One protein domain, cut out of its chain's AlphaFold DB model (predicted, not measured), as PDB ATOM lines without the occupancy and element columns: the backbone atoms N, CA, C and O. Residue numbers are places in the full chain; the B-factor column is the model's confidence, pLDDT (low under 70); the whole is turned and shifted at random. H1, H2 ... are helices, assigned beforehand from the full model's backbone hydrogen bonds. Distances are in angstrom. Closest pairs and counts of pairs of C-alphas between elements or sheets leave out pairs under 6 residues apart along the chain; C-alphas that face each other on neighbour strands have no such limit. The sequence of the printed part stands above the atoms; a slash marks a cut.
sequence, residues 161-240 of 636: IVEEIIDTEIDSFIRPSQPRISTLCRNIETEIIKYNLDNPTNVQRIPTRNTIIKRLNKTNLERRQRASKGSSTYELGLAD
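This is residues 161 to 240 of the 636 residues of the protein "Integrase/transposase family protein" of Hydrogenovibrio crunogenus (strain DSM 25203 / XCL-2) (UniProt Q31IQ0). The longest helix, H2, and the helix before it, H1, make a helical hairpin of unequal arms, and a shorter helix, H3, is set crosswise close to both. Two more short helices, H4 and H5, follow as a tail that meets in a corner and carries the shape onward at one end, while at the other end residues 197 to 202, of which 197 to 198 belong to H2, stick out free. The 80 printed residues hold five named helices, H1 to H5 in chain order, and no named strand, and the class is all helix. The whole is loose, with a radius of gyration of the C-alphas of 15.1 A, and it spans 54 by 20 by 17 A.

Find C-alpha 181 at (189.619, 146.427, 255.931); from there H2, residues 181 to 198, runs 26.1 A to C-alpha 198 at (207.123, 144.272, 236.641). Before it in the chain look for H1, residues 161 to 173, 18.2 A long, which begins at C-alpha 161 at (209.262, 148.549, 249.082). After H2 come H3, residues 209 to 218, 14.4 A; H4, residues 221 to 229, 12.1 A; and H5, residues 231 to 239, 12.4 A, whose last C-alpha is at (184.718, 166.716, 274.993).

Start at Ile 188 of H2 and look across to Ile 166 of H1: their C-alphas, 6.2 A apart, are the closest of the two helices. H1 and H2 touch and form a hairpin, opposite ways at a steep tilt of 39 degrees, and H2 touches H1 with residues 184 to 192 alone. Go on to H3, which is close to H2 but not clearly touching; the closest C-alphas are those of Cys 185 and Arg 209, 6.4 A apart, and the lines stand about perpendicular, only just, at 71 degrees. H3 is also close to H1 but not clearly touching, with the C-alphas of Ile 170 and Leu 216 closest at 6.6 A, at a steep tilt of 69 degrees, only just short of perpendicular. H3 and H4 meet only through their link, and H1 and H4 are near each other. H4 and H5 touch only at the corner by their link, where the C-alphas of Arg 226 and Tyr 234 are closest at 5.6 A, and their lines run opposite ways at a steep tilt of 62 degrees. H5 is apart from H1, H2 and H3, and H2 is apart from H4. In H1, H2, H3, H4 and H5 every O i to N i+4 pair is within hydrogen-bond range.

Look for the two C-alphas farthest apart at Thr 201 and Asp 240, 54.4 A. The printed part has no cut, and no link is long; the links from H3 to H4 and from H4 to H5 are tight. Read the B-factor column for the model's confidence: the mean pLDDT of the printed part is 77.1, and it is under 70 at residues 176 to 177, 221 to 222, 225 and 227 to 240.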
ATOM      1  N   ILE A 161     210.277 148.359 250.130       83.44
ATOM      2  CA  ILE A 161     209.262 148.549 249.082       83.44
ATOM      3  C   ILE A 161     207.874 148.106 249.561       83.44
ATOM      4  O   ILE A 161     206.881 148.789 249.338       83.44
ATOM      5  N   VAL A 162     207.785 146.965 250.254       84.56
ATOM      6  CA  VAL A 162     206.504 146.486 250.797       84.56
ATOM      7  C   VAL A 162     206.005 147.411 251.906       84.56
ATOM      8  O   VAL A 162     204.802 147.613 252.027       84.56
ATOM      9  N   GLU A 163     206.908 147.980 252.705       83.88
ATOM     10  CA  GLU A 163     206.556 148.980 253.719       83.88
ATOM     11  C   GLU A 163     205.979 150.250 253.075       83.88
ATOM     12  O   GLU A 163     204.921 150.708 253.494       83.88
ATOM     13  N   GLU A 164     206.594 150.745 252.000       86.31
ATOM     14  CA  GLU A 164     206.123 151.924 251.264       86.31
ATOM     15  C   GLU A 164     204.732 151.717 250.638       86.31
ATOM     16  O   GLU A 164     203.859 152.580 250.756       86.31
ATOM     17  N   ILE A 165     204.480 150.543 250.043       87.62
ATOM     18  CA  ILE A 165     203.156 150.185 249.505       87.62
ATOM     19  C   ILE A 165     202.107 150.140 250.624       87.62
ATOM     20  O   ILE A 165     200.992 150.636 250.456       87.62
ATOM     21  N   ILE A 166     202.449 149.555 251.779       85.81
ATOM     22  CA  ILE A 166     201.545 149.489 252.934       85.81
ATOM     23  C   ILE A 166     201.205 150.897 253.431       85.81
ATOM     24  O   ILE A 166     200.028 151.175 253.659       85.81
ATOM     25  N   ASP A 167     202.199 151.767 253.601       85.81
ATOM     26  CA  ASP A 167     201.992 153.120 254.121       85.81
ATOM     27  C   ASP A 167     201.148 153.965 253.150       85.81
ATOM     28  O   ASP A 167     200.181 154.602 253.573       85.81
ATOM     29  N   THR A 168     201.413 153.864 251.843       86.94
ATOM     30  CA  THR A 168     200.652 154.565 250.793       86.94
ATOM     31  C   THR A 168     199.180 154.140 250.766       86.94
ATOM     32  O   THR A 168     198.272 154.977 250.746       86.94
ATOM     33  N   GLU A 169     198.911 152.833 250.815       87.00
ATOM     34  CA  GLU A 169     197.538 152.320 250.819       87.00
ATOM     35  C   GLU A 169     196.811 152.601 252.141       87.00
ATOM     36  O   GLU A 169     195.599 152.833 252.139       87.00
ATOM     37  N   ILE A 170     197.520 152.628 253.277       85.81
ATOM     38  CA  ILE A 170     196.953 153.052 254.565       85.81
ATOM     39  C   ILE A 170     196.562 154.533 254.522       85.81
ATOM     40  O   ILE A 170     195.471 154.877 254.979       85.81
ATOM     41  N   ASP A 171     197.398 155.400 253.954       83.25
ATOM     42  CA  ASP A 171     197.083 156.822 253.807       83.25
ATOM     43  C   ASP A 171     195.872 157.041 252.892       83.25
ATOM     44  O   ASP A 171     194.958 157.784 253.249       83.25
ATOM     45  N   SER A 172     195.798 156.324 251.767       81.38
ATOM     46  CA  SER A 172     194.629 156.329 250.876       81.38
ATOM     47  C   SER A 172     193.367 155.809 251.577       81.38
ATOM     48  O   SER A 172     192.259 156.314 251.363       81.38
ATOM     49  N   PHE A 173     193.508 154.803 252.443       82.69
ATOM     50  CA  PHE A 173     192.413 154.204 253.202       82.69
ATOM     51  C   PHE A 173     191.809 155.142 254.252       82.69
ATOM     52  O   PHE A 173     190.603 155.066 254.496       82.69
ATOM     53  N   ILE A 174     192.606 156.023 254.863       79.94
ATOM     54  CA  ILE A 174     192.162 156.973 255.893       79.94
ATOM     55  C   ILE A 174     191.457 158.167 255.227       79.94
ATOM     56  O   ILE A 174     192.047 159.210 254.958       79.94
ATOM     57  N   ARG A 175     190.157 158.007 254.959       76.44
ATOM     58  CA  ARG A 175     189.301 159.013 254.308       76.44
ATOM     59  C   ARG A 175     187.848 158.931 254.801       76.44
ATOM     60  O   ARG A 175     187.470 157.886 255.324       76.44
ATOM     61  N   PRO A 176     187.001 159.953 254.561       63.03
ATOM     62  CA  PRO A 176     185.596 159.939 254.992       63.03
ATOM     63  C   PRO A 176     184.784 158.760 254.432       63.03
ATOM     64  O   PRO A 176     183.986 158.153 255.136       63.03
ATOM     65  N   SER A 177     185.033 158.370 253.179       69.81
ATOM     66  CA  SER A 177     184.430 157.196 252.530       69.81
ATOM     67  C   SER A 177     185.228 155.912 252.790       69.81
ATOM     68  O   SER A 177     185.550 155.159 251.864       69.81
ATOM     69  N   GLN A 178     185.621 155.689 254.047       72.19
ATOM     70  CA  GLN A 178     186.535 154.613 254.420       72.19
ATOM     71  C   GLN A 178     185.997 153.239 253.967       72.19
ATOM     72  O   GLN A 178     184.909 152.829 254.385       72.19
ATOM     73  N   PRO A 179     186.734 152.495 253.121       76.62
ATOM     74  CA  PRO A 179     186.301 151.179 252.672       76.62
ATOM     75  C   PRO A 179     186.527 150.120 253.769       76.62
ATOM     76  O   PRO A 179     187.119 150.374 254.818       76.62
ATOM     77  N   ARG A 180     186.067 148.882 253.545       78.56
ATOM     78  CA  ARG A 180     186.291 147.781 254.501       78.56
ATOM     79  C   ARG A 180     187.779 147.415 254.581       78.56
ATOM     80  O   ARG A 180     188.494 147.481 253.587       78.56
ATOM     81  N   ILE A 181     188.231 146.909 255.734       81.25
ATOM     82  CA  ILE A 181     189.619 146.427 255.931       81.25
ATOM     83  C   ILE A 181     189.993 145.329 254.917       81.25
ATOM     84  O   ILE A 181     191.142 145.228 254.497       81.25
ATOM     85  N   SER A 182     189.023 144.517 254.489       78.06
ATOM     86  CA  SER A 182     189.224 143.528 253.424       78.06
ATOM     87  C   SER A 182     189.622 144.170 252.095       78.06
ATOM     88  O   SER A 182     190.431 143.607 251.366       78.06
ATOM     89  N   THR A 183     189.089 145.355 251.794       82.69
ATOM     90  CA  THR A 183     189.430 146.125 250.597       82.69
ATOM     91  C   THR A 183     190.856 146.658 250.681       82.69
ATOM     92  O   THR A 183     191.596 146.497 249.722       82.69
ATOM     93  N   LEU A 184     191.274 147.183 251.840       83.88
ATOM     94  CA  LEU A 184     192.665 147.595 252.077       83.88
ATOM     95  C   LEU A 184     193.651 146.441 251.856       83.88
ATOM     96  O   LEU A 184     194.635 146.593 251.143       83.88
ATOM     97  N   CYS A 185     193.365 145.267 252.429       82.75
ATOM     98  CA  CYS A 185     194.236 144.100 252.264       82.75
ATOM     99  C   CYS A 185     194.356 143.689 250.791       82.75
ATOM    100  O   CYS A 185     195.456 143.402 250.330       82.75
ATOM    101  N   ARG A 186     193.237 143.703 250.056       84.44
ATOM    102  CA  ARG A 186     193.202 143.365 248.631       84.44
ATOM    103  C   ARG A 186     193.960 144.379 247.774       84.44
ATOM    104  O   ARG A 186     194.629 143.979 246.830       84.44
ATOM    105  N   ASN A 187     193.866 145.671 248.081       85.56
ATOM    106  CA  ASN A 187     194.597 146.698 247.341       85.56
ATOM    107  C   ASN A 187     196.112 146.552 247.535       85.56
ATOM    108  O   ASN A 187     196.842 146.504 246.553       85.56
ATOM    109  N   ILE A 188     196.567 146.368 248.782       86.94
ATOM    110  CA  ILE A 188     197.984 146.111 249.093       86.94
ATOM    111  C   ILE A 188     198.478 144.853 248.370       86.94
ATOM    112  O   ILE A 188     199.561 144.846 247.793       86.94
ATOM    113  N   GLU A 189     197.681 143.782 248.376       86.19
ATOM    114  CA  GLU A 189     197.986 142.564 247.623       86.19
ATOM    115  C   GLU A 189     198.108 142.837 246.117       86.19
ATOM    116  O   GLU A 189     199.059 142.377 245.491       86.19
ATOM    117  N   THR A 190     197.195 143.629 245.553       85.19
ATOM    118  CA  THR A 190     197.185 143.978 244.124       85.19
ATOM    119  C   THR A 190     198.436 144.762 243.727       85.19
ATOM    120  O   THR A 190     199.078 144.409 242.740       85.19
ATOM    121  N   GLU A 191     198.832 145.768 244.509       87.00
ATOM    122  CA  GLU A 191     200.031 146.569 244.224       87.00
ATOM    123  C   GLU A 191     201.325 145.758 244.372       87.00
ATOM    124  O   GLU A 191     202.244 145.902 243.569       87.00
ATOM    125  N   ILE A 192     201.388 144.826 245.331       88.19
ATOM    126  CA  ILE A 192     202.539 143.921 245.464       88.19
ATOM    127  C   ILE A 192     202.602 142.932 244.293       88.19
ATOM    128  O   ILE A 192     203.687 142.661 243.780       88.19
ATOM    129  N   ILE A 193     201.463 142.400 243.836       85.19
ATOM    130  CA  ILE A 193     201.414 141.530 242.650       85.19
ATOM    131  C   ILE A 193     201.873 142.299 241.411       85.19
ATOM    132  O   ILE A 193     202.696 141.787 240.658       85.19
ATOM    133  N   LYS A 194     201.390 143.529 241.225       86.94
ATOM    134  CA  LYS A 194     201.804 144.404 240.127       86.94
ATOM    135  C   LYS A 194     203.313 144.653 240.148       86.94
ATOM    136  O   LYS A 194     203.981 144.386 239.156       86.94
ATOM    137  N   TYR A 195     203.863 145.032 241.304       88.88
ATOM    138  CA  TYR A 195     205.307 145.194 241.480       88.88
ATOM    139  C   TYR A 195     206.087 143.920 241.115       88.88
ATOM    140  O   TYR A 195     207.126 143.991 240.459       88.88
ATOM    141  N   ASN A 196     205.584 142.749 241.518       88.12
ATOM    142  CA  ASN A 196     206.217 141.460 241.239       88.12
ATOM    143  C   ASN A 196     206.167 141.069 239.757       88.12
ATOM    144  O   ASN A 196     207.099 140.423 239.279       88.12
ATOM    145  N   LEU A 197     205.103 141.438 239.038       85.12
ATOM    146  CA  LEU A 197     204.990 141.221 237.592       85.12
ATOM    147  C   LEU A 197     205.991 142.088 236.824       85.12
ATOM    148  O   LEU A 197     206.634 141.595 235.900       85.12
ATOM    149  N   ASP A 198     206.170 143.340 237.251       84.88
ATOM    150  CA  ASP A 198     207.123 144.272 236.641       84.88
ATOM    151  C   ASP A 198     208.586 143.931 236.994       84.88
ATOM    152  O   ASP A 198     209.508 144.281 236.257       84.88
ATOM    153  N   ASN A 199     208.817 143.212 238.104       85.62
ATOM    154  CA  ASN A 199     210.149 142.879 238.625       85.62
ATOM    155  C   ASN A 199     210.305 141.371 238.915       85.62
ATOM    156  O   ASN A 199     210.464 140.973 240.078       85.62
ATOM    157  N   PRO A 200     210.337 140.507 237.881       80.00
ATOM    158  CA  PRO A 200     210.366 139.050 238.050       80.00
ATOM    159  C   PRO A 200     211.632 138.534 238.755       80.00
ATOM    160  O   PRO A 200     211.636 137.437 239.310       80.00
ATOM    161  N   THR A 201     212.711 139.319 238.768       79.25
ATOM    162  CA  THR A 201     213.976 138.984 239.437       79.25
ATOM    163  C   THR A 201     214.006 139.352 240.925       79.25
ATOM    164  O   THR A 201     214.893 138.886 241.638       79.25
ATOM    165  N   ASN A 202     213.052 140.152 241.423       81.44
ATOM    166  CA  ASN A 202     213.022 140.647 242.806       81.44
ATOM    167  C   ASN A 202     211.608 140.579 243.412       81.44
ATOM    168  O   ASN A 202     211.021 141.586 243.820       81.44
ATOM    169  N   VAL A 203     211.072 139.359 243.470       83.44
ATOM    170  CA  VAL A 203     209.718 139.072 243.957       83.44
ATOM    171  C   VAL A 203     209.595 139.354 245.458       83.44
ATOM    172  O   VAL A 203     210.324 138.804 246.287       83.44
ATOM    173  N   GLN A 204     208.614 140.175 245.818       84.69
ATOM    174  CA  GLN A 204     208.270 140.534 247.186       84.69
ATOM    175  C   GLN A 204     207.165 139.646 247.752       84.69
ATOM    176  O   GLN A 204     206.223 139.237 247.069       84.69
ATOM    177  N   ARG A 205     207.257 139.374 249.054       83.31
ATOM    178  CA  ARG A 205     206.265 138.572 249.770       83.31
ATOM    179  C   ARG A 205     205.068 139.424 250.186       83.31
ATOM    180  O   ARG A 205     205.231 140.423 250.882       83.31
ATOM    181  N   ILE A 206     203.866 138.938 249.883       85.25
ATOM    182  CA  ILE A 206     202.613 139.554 250.335       85.25
ATOM    183  C   ILE A 206     202.489 139.411 251.870       85.25
ATOM    184  O   ILE A 206     202.598 138.297 252.406       85.25
ATOM    185  N   PRO A 207     202.285 140.515 252.610       85.00
ATOM    186  CA  PRO A 207     202.113 140.501 254.056       85.00
ATOM    187  C   PRO A 207     200.767 139.882 254.450       85.00
ATOM    188  O   PRO A 207     199.758 140.007 253.762       85.00
ATOM    189  N   THR A 208     200.720 139.234 255.614       83.44
ATOM    190  CA  THR A 208     199.462 138.677 256.131       83.44
ATOM    191  C   THR A 208     198.521 139.779 256.615       83.44
ATOM    192  O   THR A 208     198.969 140.813 257.117       83.44
ATOM    193  N   ARG A 209     197.206 139.520 256.591       82.19
ATOM    194  CA  ARG A 209     196.170 140.433 257.116       82.19
ATOM    195  C   ARG A 209     196.489 140.973 258.514       82.19
ATOM    196  O   ARG A 209     196.352 142.165 258.762       82.19
ATOM    197  N   ASN A 210     196.973 140.120 259.417       79.69
ATOM    198  CA  ASN A 210     197.354 140.533 260.773       79.69
ATOM    199  C   ASN A 210     198.536 141.511 260.790       79.69
ATOM    200  O   ASN A 210     198.621 142.351 261.681       79.69
ATOM    201  N   THR A 211     199.445 141.418 259.821       83.25
ATOM    202  CA  THR A 211     200.573 142.347 259.678       83.25
ATOM    203  C   THR A 211     200.083 143.719 259.222       83.25
ATOM    204  O   THR A 211     200.452 144.718 259.830       83.25
ATOM    205  N   ILE A 212     199.171 143.755 258.245       84.75
ATOM    206  CA  ILE A 212     198.528 144.987 257.761       84.75
ATOM    207  C   ILE A 212     197.719 145.654 258.885       84.75
ATOM    208  O   ILE A 212     197.881 146.842 259.138       84.75
ATOM    209  N   ILE A 213     196.919 144.888 259.641       81.31
ATOM    210  CA  ILE A 213     196.151 145.412 260.787       81.31
ATOM    211  C   ILE A 213     197.080 145.968 261.872       81.31
ATOM    212  O   ILE A 213     196.825 147.044 262.410       81.31
ATOM    213  N   LYS A 214     198.183 145.275 262.191       81.06
ATOM    214  CA  LYS A 214     199.176 145.779 263.153       81.06
ATOM    215  C   LYS A 214     199.813 147.089 262.691       81.06
ATOM    216  O   LYS A 214     200.091 147.932 263.536       81.06
ATOM    217  N   ARG A 215     200.041 147.265 261.387       82.00
ATOM    218  CA  ARG A 215     200.562 148.515 260.814       82.00
ATOM    219  C   ARG A 215     199.533 149.637 260.860       82.00
ATOM    220  O   ARG A 215     199.844 150.694 261.390       82.00
ATOM    221  N   LEU A 216     198.291 149.354 260.478       81.50
ATOM    222  CA  LEU A 216     197.165 150.285 260.593       81.50
ATOM    223  C   LEU A 216     196.884 150.722 262.047       81.50
ATOM    224  O   LEU A 216     196.413 151.829 262.296       81.50
ATOM    225  N   ASN A 217     197.141 149.852 263.025       77.06
ATOM    226  CA  ASN A 217     196.973 150.168 264.448       77.06
ATOM    227  C   ASN A 217     198.168 150.916 265.058       77.06
ATOM    228  O   ASN A 217     198.021 151.476 266.138       77.06
ATOM    229  N   LYS A 218     199.334 150.924 264.398       76.88
ATOM    230  CA  LYS A 218     200.466 151.783 264.787       76.88
ATOM    231  C   LYS A 218     200.300 153.221 264.297       76.88
ATOM    232  O   LYS A 218     200.940 154.115 264.836       76.88
ATOM    233  N   THR A 219     199.477 153.440 263.275       72.69
ATOM    234  CA  THR A 219     199.128 154.776 262.785       72.69
ATOM    235  C   THR A 219     198.351 155.546 263.859       72.69
ATOM    236  O   THR A 219     197.567 154.943 264.592       72.69
ATOM    237  N   ASN A 220     198.547 156.870 263.946       71.69
ATOM    238  CA  ASN A 220     197.909 157.713 264.965       71.69
ATOM    239  C   ASN A 220     196.373 157.500 264.971       71.69
ATOM    240  O   ASN A 220     195.687 157.730 263.967       71.69
ATOM    241  N   LEU A 221     195.851 157.039 266.114       66.06
ATOM    242  CA  LEU A 221     194.434 156.756 266.347       66.06
ATOM    243  C   LEU A 221     193.562 157.993 266.090       66.06
ATOM    244  O   LEU A 221     192.503 157.880 265.473       66.06
ATOM    245  N   GLU A 222     194.033 159.168 266.502       65.81
ATOM    246  CA  GLU A 222     193.350 160.450 266.325       65.81
ATOM    247  C   GLU A 222     193.164 160.760 264.838       65.81
ATOM    248  O   GLU A 222     192.062 161.088 264.399       65.81
ATOM    249  N   ARG A 223     194.212 160.562 264.025       73.06
ATOM    250  CA  ARG A 223     194.165 160.773 262.567       73.06
ATOM    251  C   ARG A 223     193.101 159.892 261.912       73.06
ATOM    252  O   ARG A 223     192.342 160.362 261.067       73.06
ATOM    253  N   ARG A 224     193.011 158.626 262.330       70.88
ATOM    254  CA  ARG A 224     192.004 157.677 261.829       70.88
ATOM    255  C   ARG A 224     190.585 158.084 262.223       70.88
ATOM    256  O   ARG A 224     189.688 158.047 261.385       70.88
ATOM    257  N   GLN A 225     190.373 158.463 263.482       66.44
ATOM    258  CA  GLN A 225     189.045 158.829 263.970       66.44
ATOM    259  C   GLN A 225     188.552 160.156 263.377       66.44
ATOM    260  O   GLN A 225     187.402 160.220 262.944       66.44
ATOM    261  N   ARG A 226     189.424 161.168 263.262       71.62
ATOM    262  CA  ARG A 226     189.111 162.452 262.609       71.62
ATOM    263  C   ARG A 226     188.721 162.280 261.146       71.62
ATOM    264  O   ARG A 226     187.757 162.892 260.702       71.62
ATOM    265  N   ALA A 227     189.433 161.437 260.400       67.31
ATOM    266  CA  ALA A 227     189.124 161.195 258.992       67.31
ATOM    267  C   ALA A 227     187.809 160.423 258.784       67.31
ATOM    268  O   ALA A 227     187.119 160.668 257.800       67.31
ATOM    269  N   SER A 228     187.464 159.508 259.699       63.25
ATOM    270  CA  SER A 228     186.243 158.696 259.609       63.25
ATOM    271  C   SER A 228     184.992 159.443 260.073       63.25
ATOM    272  O   SER A 228     183.972 159.408 259.389       63.25
ATOM    273  N   LYS A 229     185.058 160.107 261.233       64.38
ATOM    274  CA  LYS A 229     183.903 160.784 261.842       64.38
ATOM    275  C   LYS A 229     183.761 162.235 261.370       64.38
ATOM    276  O   LYS A 229     182.645 162.752 261.348       64.38
ATOM    277  N   GLY A 230     184.863 162.874 260.973       63.62
ATOM    278  CA  GLY A 230     184.994 164.323 260.796       63.62
ATOM    279  C   GLY A 230     185.715 164.972 261.987       63.62
ATOM    280  O   GLY A 230     185.612 164.499 263.116       63.62
ATOM    281  N   SER A 231     186.461 166.062 261.756       60.06
ATOM    282  CA  SER A 231     187.246 166.715 262.827       60.06
ATOM    283  C   SER A 231     186.356 167.259 263.948       60.06
ATOM    284  O   SER A 231     186.655 167.054 265.117       60.06
ATOM    285  N   SER A 232     185.226 167.879 263.587       55.06
ATOM    286  CA  SER A 232     184.289 168.482 264.544       55.06
ATOM    287  C   SER A 232     183.572 167.444 265.411       55.06
ATOM    288  O   SER A 232     183.462 167.633 266.614       55.06
ATOM    289  N   THR A 233     183.130 166.325 264.838       57.16
ATOM    290  CA  THR A 233     182.460 165.241 265.583       57.16
ATOM    291  C   THR A 233     183.435 164.443 266.446       57.16
ATOM    292  O   THR A 233     183.047 163.922 267.484       57.16
ATOM    293  N   TYR A 234     184.703 164.343 266.037       59.25
ATOM    294  CA  TYR A 234     185.758 163.751 266.853       59.25
ATOM    295  C   TYR A 234     186.122 164.631 268.055       59.25
ATOM    296  O   TYR A 234     186.291 164.112 269.153       59.25
ATOM    297  N   GLU A 235     186.221 165.947 267.856       59.69
ATOM    298  CA  GLU A 235     186.470 166.903 268.943       59.69
ATOM    299  C   GLU A 235     185.292 166.975 269.919       59.69
ATOM    300  O   GLU A 235     185.522 166.971 271.126       59.69
ATOM    301  N   LEU A 236     184.052 166.929 269.416       56.03
ATOM    302  CA  LEU A 236     182.853 166.738 270.239       56.03
ATOM    303  C   LEU A 236     182.951 165.428 271.039       56.03
ATOM    304  O   LEU A 236     182.952 165.477 272.257       56.03
ATOM    305  N   GLY A 237     183.227 164.296 270.379       55.62
ATOM    306  CA  GLY A 237     183.412 162.981 271.015       55.62
ATOM    307  C   GLY A 237     184.504 162.889 272.092       55.62
ATOM    308  O   GLY A 237     184.473 161.986 272.924       55.62
ATOM    309  N   LEU A 238     185.493 163.786 272.070       54.94
ATOM    310  CA  LEU A 238     186.524 163.898 273.107       54.94
ATOM    311  C   LEU A 238     186.071 164.787 274.271       54.94
ATOM    312  O   LEU A 238     186.336 164.452 275.423       54.94
ATOM    313  N   ALA A 239     185.377 165.892 273.979       50.81
ATOM    314  CA  ALA A 239     184.718 166.716 274.993       50.81
ATOM    315  C   ALA A 239     183.608 165.937 275.728       50.81
ATOM    316  O   ALA A 239     183.388 166.148 276.916       50.81
ATOM    317  N   ASP A 240     182.998 164.971 275.041       47.19
ATOM    318  CA  ASP A 240     181.935 164.084 275.510       47.19
ATOM    319  C   ASP A 240     182.333 163.178 276.699       47.19
ATOM    320  O   ASP A 240     181.466 162.580 277.332       47.19
TER     321      ASP A 240